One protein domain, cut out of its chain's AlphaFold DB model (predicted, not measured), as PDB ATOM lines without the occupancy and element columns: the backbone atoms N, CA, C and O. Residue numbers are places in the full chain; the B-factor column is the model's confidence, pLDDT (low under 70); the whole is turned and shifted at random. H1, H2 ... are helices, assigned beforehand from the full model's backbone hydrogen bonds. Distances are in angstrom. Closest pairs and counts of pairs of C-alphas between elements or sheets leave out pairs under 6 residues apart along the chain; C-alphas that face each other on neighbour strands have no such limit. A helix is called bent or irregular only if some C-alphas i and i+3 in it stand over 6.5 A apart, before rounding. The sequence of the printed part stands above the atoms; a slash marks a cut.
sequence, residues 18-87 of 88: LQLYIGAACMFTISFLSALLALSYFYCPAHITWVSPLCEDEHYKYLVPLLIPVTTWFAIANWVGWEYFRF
ATOM      1  N   LEU A  18      16.052 -35.479 -36.375       93.06
ATOM      2  CA  LEU A  18      16.155 -34.165 -37.013       93.06
ATOM      3  C   LEU A  18      17.505 -33.478 -36.749       93.06
ATOM      4  O   LEU A  18      18.088 -32.913 -37.668       93.06
ATOM      5  N   GLN A  19      18.042 -33.556 -35.527       91.88
ATOM      6  CA  GLN A  19      19.360 -32.990 -35.220       91.88
ATOM      7  C   GLN A  19      20.486 -33.722 -35.959       91.88
ATOM      8  O   GLN A  19      21.439 -33.080 -36.397       91.88
ATOM      9  N   LEU A  20      20.363 -35.043 -36.127       91.50
ATOM     10  CA  LEU A  20      21.295 -35.833 -36.934       91.50
ATOM     11  C   LEU A  20      21.230 -35.443 -38.413       91.50
ATOM     12  O   LEU A  20      22.276 -35.215 -39.015       91.50
ATOM     13  N   TYR A  21      20.031 -35.297 -38.981       96.00
ATOM     14  CA  TYR A  21      19.875 -34.881 -40.377       96.00
ATOM     15  C   TYR A  21      20.406 -33.471 -40.633       96.00
ATOM     16  O   TYR A  21      21.079 -33.261 -41.637       96.00
ATOM     17  N   ILE A  22      20.173 -32.526 -39.718       96.44
ATOM     18  CA  ILE A  22      20.744 -31.175 -39.822       96.44
ATOM     19  C   ILE A  22      22.271 -31.242 -39.782       96.44
ATOM     20  O   ILE A  22      22.928 -30.656 -40.637       96.44
ATOM     21  N   GLY A  23      22.841 -31.991 -38.832       93.62
ATOM     22  CA  GLY A  23      24.291 -32.159 -38.738       93.62
ATOM     23  C   GLY A  23      24.891 -32.763 -40.010       93.62
ATOM     24  O   GLY A  23      25.867 -32.234 -40.540       93.62
ATOM     25  N   ALA A  24      24.273 -33.820 -40.538       93.44
ATOM     26  CA  ALA A  24      24.697 -34.461 -41.778       93.44
ATOM     27  C   ALA A  24      24.578 -33.517 -42.986       93.44
ATOM     28  O   ALA A  24      25.509 -33.431 -43.784       93.44
ATOM     29  N   ALA A  25      23.478 -32.766 -43.092       96.56
ATOM     30  CA  ALA A  25      23.277 -31.792 -44.158       96.56
ATOM     31  C   ALA A  25      24.333 -30.679 -44.110       96.56
ATOM     32  O   ALA A  25      24.911 -30.359 -45.142       96.56
ATOM     33  N   CYS A  26      24.647 -30.139 -42.927       96.50
ATOM     34  CA  CYS A  26      25.702 -29.137 -42.765       96.50
ATOM     35  C   CYS A  26      27.085 -29.675 -43.156       96.50
ATOM     36  O   CYS A  26      27.841 -28.995 -43.844       96.50
ATOM     37  N   MET A  27      27.425 -30.900 -42.749       92.19
ATOM     38  CA  MET A  27      28.709 -31.501 -43.124       92.19
ATOM     39  C   MET A  27      28.793 -31.763 -44.631       92.19
ATOM     40  O   MET A  27      29.834 -31.521 -45.248       92.19
ATOM     41  N   PHE A  28      27.688 -32.200 -45.237       94.69
ATOM     42  CA  PHE A  28      27.593 -32.387 -46.680       94.69
ATOM     43  C   PHE A  28      27.737 -31.062 -47.437       94.69
ATOM     44  O   PHE A  28      28.524 -30.998 -48.378       94.69
ATOM     45  N   THR A  29      27.043 -29.995 -47.023       93.62
ATOM     46  CA  THR A  29      27.129 -28.691 -47.698       93.62
ATOM     47  C   THR A  29      28.527 -28.095 -47.602       93.62
ATOM     48  O   THR A  29      29.038 -27.614 -48.610       93.62
ATOM     49  N   ILE A  30      29.185 -28.188 -46.442       90.88
ATOM     50  CA  ILE A  30      30.577 -27.744 -46.275       90.88
ATOM     51  C   ILE A  30      31.510 -28.530 -47.205       90.88
ATOM     52  O   ILE A  30      32.303 -27.934 -47.933       90.88
ATOM     53  N   SER A  31      31.384 -29.860 -47.230       87.88
ATOM     54  CA  SER A  31      32.222 -30.721 -48.077       87.88
ATOM     55  C   SER A  31      31.995 -30.451 -49.567       87.88
ATOM     56  O   SER A  31      32.948 -30.357 -50.341       87.88
ATOM     57  N   PHE A  32      30.738 -30.265 -49.970       90.44
ATOM     58  CA  PHE A  32      30.356 -29.958 -51.345       90.44
ATOM     59  C   PHE A  32      30.890 -28.593 -51.798       90.44
ATOM     60  O   PHE A  32      31.495 -28.495 -52.864       90.44
ATOM     61  N   LEU A  33      30.745 -27.550 -50.974       86.06
ATOM     62  CA  LEU A  33      31.292 -26.222 -51.263       86.06
ATOM     63  C   LEU A  33      32.824 -26.239 -51.333       86.06
ATOM     64  O   LEU A  33      33.396 -25.607 -52.218       86.06
ATOM     65  N   SER A  34      33.487 -26.999 -50.457       83.62
ATOM     66  CA  SER A  34      34.940 -27.180 -50.514       83.62
ATOM     67  C   SER A  34      35.384 -27.856 -51.815       83.62
ATOM     68  O   SER A  34      36.400 -27.466 -52.388       83.62
ATOM     69  N   ALA A  35      34.633 -28.849 -52.302       84.38
ATOM     70  CA  ALA A  35      34.923 -29.508 -53.573       84.38
ATOM     71  C   ALA A  35      34.708 -28.566 -54.770       84.38
ATOM     72  O   ALA A  35      35.543 -28.527 -55.672       84.38
ATOM     73  N   LEU A  36      33.637 -27.764 -54.765       83.50
ATOM     74  CA  LEU A  36      33.398 -26.746 -55.796       83.50
ATOM     75  C   LEU A  36      34.489 -25.670 -55.810       83.50
ATOM     76  O   LEU A  36      34.939 -25.280 -56.886       83.50
ATOM     77  N   LEU A  37      34.948 -25.233 -54.636       77.69
ATOM     78  CA  LEU A  37      36.071 -24.305 -54.520       77.69
ATOM     79  C   LEU A  37      37.354 -24.920 -55.093       77.69
ATOM     80  O   LEU A  37      38.071 -24.253 -55.827       77.69
ATOM     81  N   ALA A  38      37.639 -26.196 -54.819       78.56
ATOM     82  CA  ALA A  38      38.783 -26.884 -55.421       78.56
ATOM     83  C   ALA A  38      38.666 -26.957 -56.955       78.56
ATOM     84  O   ALA A  38      39.637 -26.695 -57.666       78.56
ATOM     85  N   LEU A  39      37.470 -27.253 -57.477       80.19
ATOM     86  CA  LEU A  39      37.207 -27.283 -58.917       80.19
ATOM     87  C   LEU A  39      37.369 -25.911 -59.579       80.19
ATOM     88  O   LEU A  39      37.854 -25.860 -60.710       80.19
ATOM     89  N   SER A  40      37.037 -24.810 -58.898       75.38
ATOM     90  CA  SER A  40      37.168 -23.465 -59.475       75.38
ATOM     91  C   SER A  40      38.621 -23.044 -59.725       75.38
ATOM     92  O   SER A  40      38.865 -22.182 -60.563       75.38
ATOM     93  N   TYR A  41      39.600 -23.664 -59.053       70.94
ATOM     94  CA  TYR A  41      41.020 -23.458 -59.369       70.94
ATOM     95  C   TYR A  41      41.433 -24.118 -60.694       70.94
ATOM     96  O   TYR A  41      42.320 -23.610 -61.385       70.94
ATOM     97  N   PHE A  42      40.797 -25.233 -61.071       75.31
ATOM     98  CA  PHE A  42      41.050 -25.909 -62.348       75.31
ATOM     99  C   PHE A  42      40.237 -25.291 -63.487       75.31
ATOM    100  O   PHE A  42      40.780 -25.012 -64.554       75.31
ATOM    101  N   TYR A  43      38.954 -25.041 -63.241       76.75
ATOM    102  CA  TYR A  43      38.026 -24.436 -64.186       76.75
ATOM    103  C   TYR A  43      37.652 -23.054 -63.681       76.75
ATOM    104  O   TYR A  43      36.750 -22.937 -62.858       76.75
ATOM    105  N   CYS A  44      38.340 -22.016 -64.160       72.62
ATOM    106  CA  CYS A  44      38.048 -20.655 -63.730       72.62
ATOM    107  C   CYS A  44      36.647 -20.223 -64.205       72.62
ATOM    108  O   CYS A  44      36.437 -20.031 -65.410       72.62
ATOM    109  N   PRO A  45      35.679 -20.018 -63.296       68.38
ATOM    110  CA  PRO A  45      34.384 -19.483 -63.657       68.38
ATOM    111  C   PRO A  45      34.491 -17.953 -63.695       68.38
ATOM    112  O   PRO A  45      34.263 -17.283 -62.692       68.38
ATOM    113  N   ALA A  46      34.804 -17.393 -64.868       62.66
ATOM    114  CA  ALA A  46      35.011 -15.951 -65.085       62.66
ATOM    115  C   ALA A  46      33.805 -15.045 -64.725       62.66
ATOM    116  O   ALA A  46      33.908 -13.825 -64.776       62.66
ATOM    117  N   HIS A  47      32.653 -15.625 -64.378       73.94
ATOM    118  CA  HIS A  47      31.422 -14.909 -64.033       73.94
ATOM    119  C   HIS A  47      31.220 -14.704 -62.519       73.94
ATOM    120  O   HIS A  47      30.298 -13.987 -62.129       73.94
ATOM    121  N   ILE A  48      32.038 -15.320 -61.654       79.31
ATOM    122  CA  ILE A  48      31.911 -15.192 -60.194       79.31
ATOM    123  C   ILE A  48      32.930 -14.168 -59.688       79.31
ATOM    124  O   ILE A  48      34.111 -14.469 -59.532       79.31
ATOM    125  N   THR A  49      32.460 -12.960 -59.367       78.31
ATOM    126  CA  THR A  49      33.314 -11.810 -59.000       78.31
ATOM    127  C   THR A  49      34.222 -12.050 -57.792       78.31
ATOM    128  O   THR A  49      35.290 -11.459 -57.705       78.31
ATOM    129  N   TRP A  50      33.838 -12.935 -56.871       74.94
ATOM    130  CA  TRP A  50      34.606 -13.224 -55.653       74.94
ATOM    131  C   TRP A  50      35.721 -14.253 -55.902       74.94
ATOM    132  O   TRP A  50      36.614 -14.402 -55.075       74.94
ATOM    133  N   VAL A  51      35.671 -14.957 -57.039       74.88
ATOM    134  CA  VAL A  51      36.648 -15.981 -57.447       74.88
ATOM    135  C   VAL A  51      37.580 -15.452 -58.547       74.88
ATOM    136  O   VAL A  51      38.684 -15.969 -58.683       74.88
ATOM    137  N   SER A  52      37.209 -14.380 -59.266       76.62
ATOM    138  CA  SER A  52      38.080 -13.714 -60.257       76.62
ATOM    139  C   SER A  52      39.511 -13.448 -59.771       76.62
ATOM    140  O   SER A  52      40.432 -13.817 -60.498       76.62
ATOM    141  N   PRO A  53      39.751 -12.912 -58.555       77.81
ATOM    142  CA  PRO A  53      41.116 -12.634 -58.104       77.81
ATOM    143  C   PRO A  53      41.985 -13.895 -57.989       77.81
ATOM    144  O   PRO A  53      43.186 -13.837 -58.213       77.81
ATOM    145  N   LEU A  54      41.383 -15.048 -57.671       72.81
ATOM    146  CA  LEU A  54      42.082 -16.339 -57.601       72.81
ATOM    147  C   LEU A  54      42.410 -16.892 -58.993       72.81
ATOM    148  O   LEU A  54      43.318 -17.707 -59.138       72.81
ATOM    149  N   CYS A  55      41.640 -16.497 -60.004       74.56
ATOM    150  CA  CYS A  55      41.863 -16.911 -61.380       74.56
ATOM    151  C   CYS A  55      42.934 -16.090 -62.095       74.56
ATOM    152  O   CYS A  55      43.628 -16.629 -62.951       74.56
ATOM    153  N   GLU A  56      43.015 -14.796 -61.785       79.62
ATOM    154  CA  GLU A  56      43.980 -13.862 -62.376       79.62
ATOM    155  C   GLU A  56      45.387 -14.019 -61.771       79.62
ATOM    156  O   GLU A  56      46.366 -13.541 -62.340       79.62
ATOM    157  N   ASP A  57      45.503 -14.709 -60.633       76.94
ATOM    158  CA  ASP A  57      46.780 -14.977 -59.977       76.94
ATOM    159  C   ASP A  57      47.545 -16.125 -60.664       76.94
ATOM    160  O   ASP A  57      47.230 -17.307 -60.503       76.94
ATOM    161  N   GLU A  58      48.594 -15.776 -61.415       79.88
ATOM    162  CA  GLU A  58      49.487 -16.751 -62.054       79.88
ATOM    163  C   GLU A  58      50.623 -17.251 -61.144       79.88
ATOM    164  O   GLU A  58      51.264 -18.252 -61.463       79.88
ATOM    165  N   HIS A  59      50.909 -16.576 -60.026       80.94
ATOM    166  CA  HIS A  59      52.102 -16.844 -59.209       80.94
ATOM    167  C   HIS A  59      51.794 -17.645 -57.938       80.94
ATOM    168  O   HIS A  59      52.593 -18.495 -57.541       80.94
ATOM    169  N   TYR A  60      50.634 -17.425 -57.317       79.38
ATOM    170  CA  TYR A  60      50.240 -18.062 -56.054       79.38
ATOM    171  C   TYR A  60      48.909 -18.812 -56.138       79.38
ATOM    172  O   TYR A  60      48.295 -19.110 -55.111       79.38
ATOM    173  N   LYS A  61      48.518 -19.225 -57.349       74.88
ATOM    174  CA  LYS A  61      47.268 -19.941 -57.653       74.88
ATOM    175  C   LYS A  61      46.900 -21.063 -56.672       74.88
ATOM    176  O   LYS A  61      45.728 -21.266 -56.384       74.88
ATOM    177  N   TYR A  62      47.880 -21.799 -56.145       77.31
ATOM    178  CA  TYR A  62      47.645 -22.923 -55.226       77.31
ATOM    179  C   TYR A  62      47.982 -22.626 -53.762       77.31
ATOM    180  O   TYR A  62      47.751 -23.474 -52.904       77.31
ATOM    181  N   LEU A  63      48.497 -21.436 -53.445       82.50
ATOM    182  CA  LEU A  63      48.960 -21.100 -52.100       82.50
ATOM    183  C   LEU A  63      47.807 -21.073 -51.091       82.50
ATOM    184  O   LEU A  63      47.884 -21.727 -50.058       82.50
ATOM    185  N   VAL A  64      46.729 -20.346 -51.391       77.31
ATOM    186  CA  VAL A  64      45.543 -20.235 -50.523       77.31
ATOM    187  C   VAL A  64      44.850 -21.588 -50.288       77.31
ATOM    188  O   VAL A  64      44.634 -21.937 -49.124       77.31
ATOM    189  N   PRO A  65      44.530 -22.398 -51.320       74.81
ATOM    190  CA  PRO A  65      43.878 -23.687 -51.105       74.81
ATOM    191  C   PRO A  65      44.802 -24.712 -50.441       74.81
ATOM    192  O   PRO A  65      44.298 -25.642 -49.821       74.81
ATOM    193  N   LEU A  66      46.127 -24.544 -50.515       82.25
ATOM    194  CA  LEU A  66      47.082 -25.344 -49.747       82.25
ATOM    195  C   LEU A  66      47.190 -24.865 -48.290       82.25
ATOM    196  O   LEU A  66      47.263 -25.680 -47.372       82.25
ATOM    197  N   LEU A  67      47.164 -23.552 -48.057       84.75
ATOM    198  CA  LEU A  67      47.269 -22.960 -46.724       84.75
ATOM    199  C   LEU A  67      46.105 -23.366 -45.826       84.75
ATOM    200  O   LEU A  67      46.333 -23.681 -44.663       84.75
ATOM    201  N   ILE A  68      44.873 -23.380 -46.337       83.38
ATOM    202  CA  ILE A  68      43.680 -23.690 -45.534       83.38
ATOM    203  C   ILE A  68      43.776 -25.072 -44.852       83.38
ATOM    204  O   ILE A  68      43.702 -25.109 -43.623       83.38
ATOM    205  N   PRO A  69      43.976 -26.203 -45.561       83.00
ATOM    206  CA  PRO A  69      44.078 -27.510 -44.919       83.00
ATOM    207  C   PRO A  69      45.327 -27.623 -44.040       83.00
ATOM    208  O   PRO A  69      45.237 -28.183 -42.951       83.00
ATOM    209  N   VAL A  70      46.465 -27.051 -44.452       87.56
ATOM    210  CA  VAL A  70      47.717 -27.116 -43.676       87.56
ATOM    211  C   VAL A  70      47.594 -26.361 -42.350       87.56
ATOM    212  O   VAL A  70      47.947 -26.892 -41.298       87.56
ATOM    213  N   THR A  71      47.053 -25.144 -42.373       89.81
ATOM    214  CA  THR A  71      46.873 -24.313 -41.169       89.81
ATOM    215  C   THR A  71      45.767 -24.848 -40.269       89.81
ATOM    216  O   THR A  71      45.945 -24.889 -39.052       89.81
ATOM    217  N   THR A  72      44.662 -25.327 -40.848       90.88
ATOM    218  CA  THR A  72      43.573 -25.961 -40.092       90.88
ATOM    219  C   THR A  72      44.076 -27.217 -39.389       90.88
ATOM    220  O   THR A  72      43.855 -27.378 -38.188       90.88
ATOM    221  N   TRP A  73      44.811 -28.077 -40.099       88.56
ATOM    222  CA  TRP A  73      45.425 -29.265 -39.512       88.56
ATOM    223  C   TRP A  73      46.393 -28.909 -38.383       88.56
ATOM    224  O   TRP A  73      46.302 -29.477 -37.296       88.56
ATOM    225  N   PHE A  74      47.283 -27.939 -38.608       92.12
ATOM    226  CA  PHE A  74      48.227 -27.476 -37.593       92.12
ATOM    227  C   PHE A  74      47.517 -26.970 -36.330       92.12
ATOM    228  O   PHE A  74      47.912 -27.326 -35.220       92.12
ATOM    229  N   ALA A  75      46.451 -26.180 -36.488       93.31
ATOM    230  CA  ALA A  75      45.666 -25.662 -35.372       93.31
ATOM    231  C   ALA A  75      44.980 -26.786 -34.582       93.31
ATOM    232  O   ALA A  75      45.052 -26.793 -33.353       93.31
ATOM    233  N   ILE A  76      44.369 -27.758 -35.269       91.38
ATOM    234  CA  ILE A  76      43.720 -28.911 -34.629       91.38
ATOM    235  C   ILE A  76      44.752 -29.761 -33.887       91.38
ATOM    236  O   ILE A  76      44.552 -30.077 -32.718       91.38
ATOM    237  N   ALA A  77      45.870 -30.097 -34.531       87.75
ATOM    238  CA  ALA A  77      46.918 -30.910 -33.924       87.75
ATOM    239  C   ALA A  77      47.508 -30.237 -32.673       87.75
ATOM    240  O   ALA A  77      47.707 -30.907 -31.661       87.75
ATOM    241  N   ASN A  78      47.728 -28.918 -32.708       92.12
ATOM    242  CA  ASN A  78      48.193 -28.175 -31.536       92.12
ATOM    243  C   ASN A  78      47.136 -28.093 -30.435       92.12
ATOM    244  O   ASN A  78      47.474 -28.297 -29.273       92.12
ATOM    245  N   TRP A  79      45.873 -27.828 -30.780       91.75
ATOM    246  CA  TRP A  79      44.784 -27.802 -29.802       91.75
ATOM    247  C   TRP A  79      44.665 -29.148 -29.088       91.75
ATOM    248  O   TRP A  79      44.697 -29.212 -27.860       91.75
ATOM    249  N   VAL A  80      44.566 -30.231 -29.859       89.12
ATOM    250  CA  VAL A  80      44.425 -31.596 -29.344       89.12
ATOM    251  C   VAL A  80      45.668 -32.005 -28.550       89.12
ATOM    252  O   VAL A  80      45.553 -32.572 -27.464       89.12
ATOM    253  N   GLY A  81      46.861 -31.668 -29.043       86.31
ATOM    254  CA  GLY A  81      48.114 -31.890 -28.328       86.31
ATOM    255  C   GLY A  81      48.151 -31.160 -26.986       86.31
ATOM    256  O   GLY A  81      48.514 -31.758 -25.978       86.31
ATOM    257  N   TRP A  82      47.712 -29.903 -26.933       84.62
ATOM    258  CA  TRP A  82      47.588 -29.168 -25.673       84.62
ATOM    259  C   TRP A  82      46.571 -29.813 -24.737       84.62
ATOM    260  O   TRP A  82      46.814 -29.884 -23.541       84.62
ATOM    261  N   GLU A  83      45.450 -30.311 -25.242       83.06
ATOM    262  CA  GLU A  83      44.446 -30.954 -24.395       83.06
ATOM    263  C   GLU A  83      44.980 -32.226 -23.717       83.06
ATOM    264  O   GLU A  83      44.763 -32.417 -22.518       83.06
ATOM    265  N   TYR A  84      45.755 -33.044 -24.437       81.88
ATOM    266  CA  TYR A  84      46.312 -34.289 -23.898       81.88
ATOM    267  C   TYR A  84      47.635 -34.122 -23.133       81.88
ATOM    268  O   TYR A  84      47.843 -34.811 -22.135       81.88
ATOM    269  N   PHE A  85      48.523 -33.217 -23.554       81.00
ATOM    270  CA  PHE A  85      49.882 -33.090 -23.000       81.00
ATOM    271  C   PHE A  85      50.069 -31.921 -22.028       81.00
ATOM    272  O   PHE A  85      51.159 -31.746 -21.493       81.00
ATOM    273  N   ARG A  86      49.028 -31.134 -21.729       76.19
ATOM    274  CA  ARG A  86      49.128 -29.999 -20.788       76.19
ATOM    275  C   ARG A  86      49.591 -30.376 -19.379       76.19
ATOM    276  O   ARG A  86      50.065 -29.501 -18.658       76.19
ATOM    277  N   PHE A  87      49.434 -31.637 -18.980       74.75
ATOM    278  CA  PHE A  87      49.797 -32.133 -17.647       74.75
ATOM    279  C   PHE A  87      50.675 -33.395 -17.681       74.75
ATOM    280  O   PHE A  87      50.730 -34.103 -16.670       74.75
TER     281      PHE A  87
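AT A GLANCE: This is residues 18 to 87 of the 88 residues of an uncharacterized protein of Cryptococcus neoformans var. grubii c45 (UniProt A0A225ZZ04). Two long helices, H1 and H3, make the two arms of an open V, coming near each other where H1 ends and H3 begins, while their far ends spread apart with nothing between them. At the point of the V a small knot of loop with the short helix H2 joins the arms, and the free parts of the arms, residues 18 to 33 and residues 66 to 87, stick out from it. The printed part has 70 residues with three named helices, in the order H1, H2, H3, and no named strand; the class is all helix. The whole is flat, with spans of 51 by 38 by 16 A, and only just extended, close to loose, with a radius of gyration of the C-alphas of 16.7 A.

IN THESE COORDINATES: H1 holds residues 18 to 42 and is the longest helix by residues, with 25; it runs from C-alpha 18 at (16.155, -34.165, -37.013) to C-alpha 42 at (41.050, -25.909, -62.348), 36.5 A. H2 holds residues 52 to 56 and begins with C-alpha 52 at (38.080, -13.714, -60.257). H3 holds residues 63 to 85 and is 31.5 A from first to last C-alpha, ending with C-alpha 85 at (49.882, -33.090, -23.000). H3 is neither bent nor irregular, but only just: C-alphas 66 and 69 are 6.1 A apart.

HOW THE PARTS SIT: H1 and H3 are close but not clearly touching, and their closest C-alphas, those of Ala 38 and Pro 65, are 7.4 A apart. Their lines stand at a steep tilt of 41 degrees, and they run opposite ways. Their centres are 19.8 A apart. H1 and H2 are also close but not clearly touching, with the C-alphas of Tyr 41 and Cys 55 the closest at 6.9 A. H2 and H3 are apart, though they follow each other along the chain. In H2 every O i to N i+4 pair is within hydrogen-bond range; in H1 19 of 21 such pairs are, and in H3 18 of 19.

THE WHOLE: The two C-alphas farthest apart are those of His 47, between H1 and H2, and Phe 87, the last printed residue, at 52.8 A. The first and last printed C-alphas, those of Leu 18 and Phe 87, are 38.9 A apart. The printed part has no cut. The links H1 to H2, with 9 residues between them, and H2 to H3, with 6, are short but not tight, and no link is long. Residues 18 to 33 of H1 stand free, and so do residues 66 to 87, of which 66 to 85 belong to H3. The mean pLDDT of the printed part is 83.4, and residues 45 to 46 are under 70.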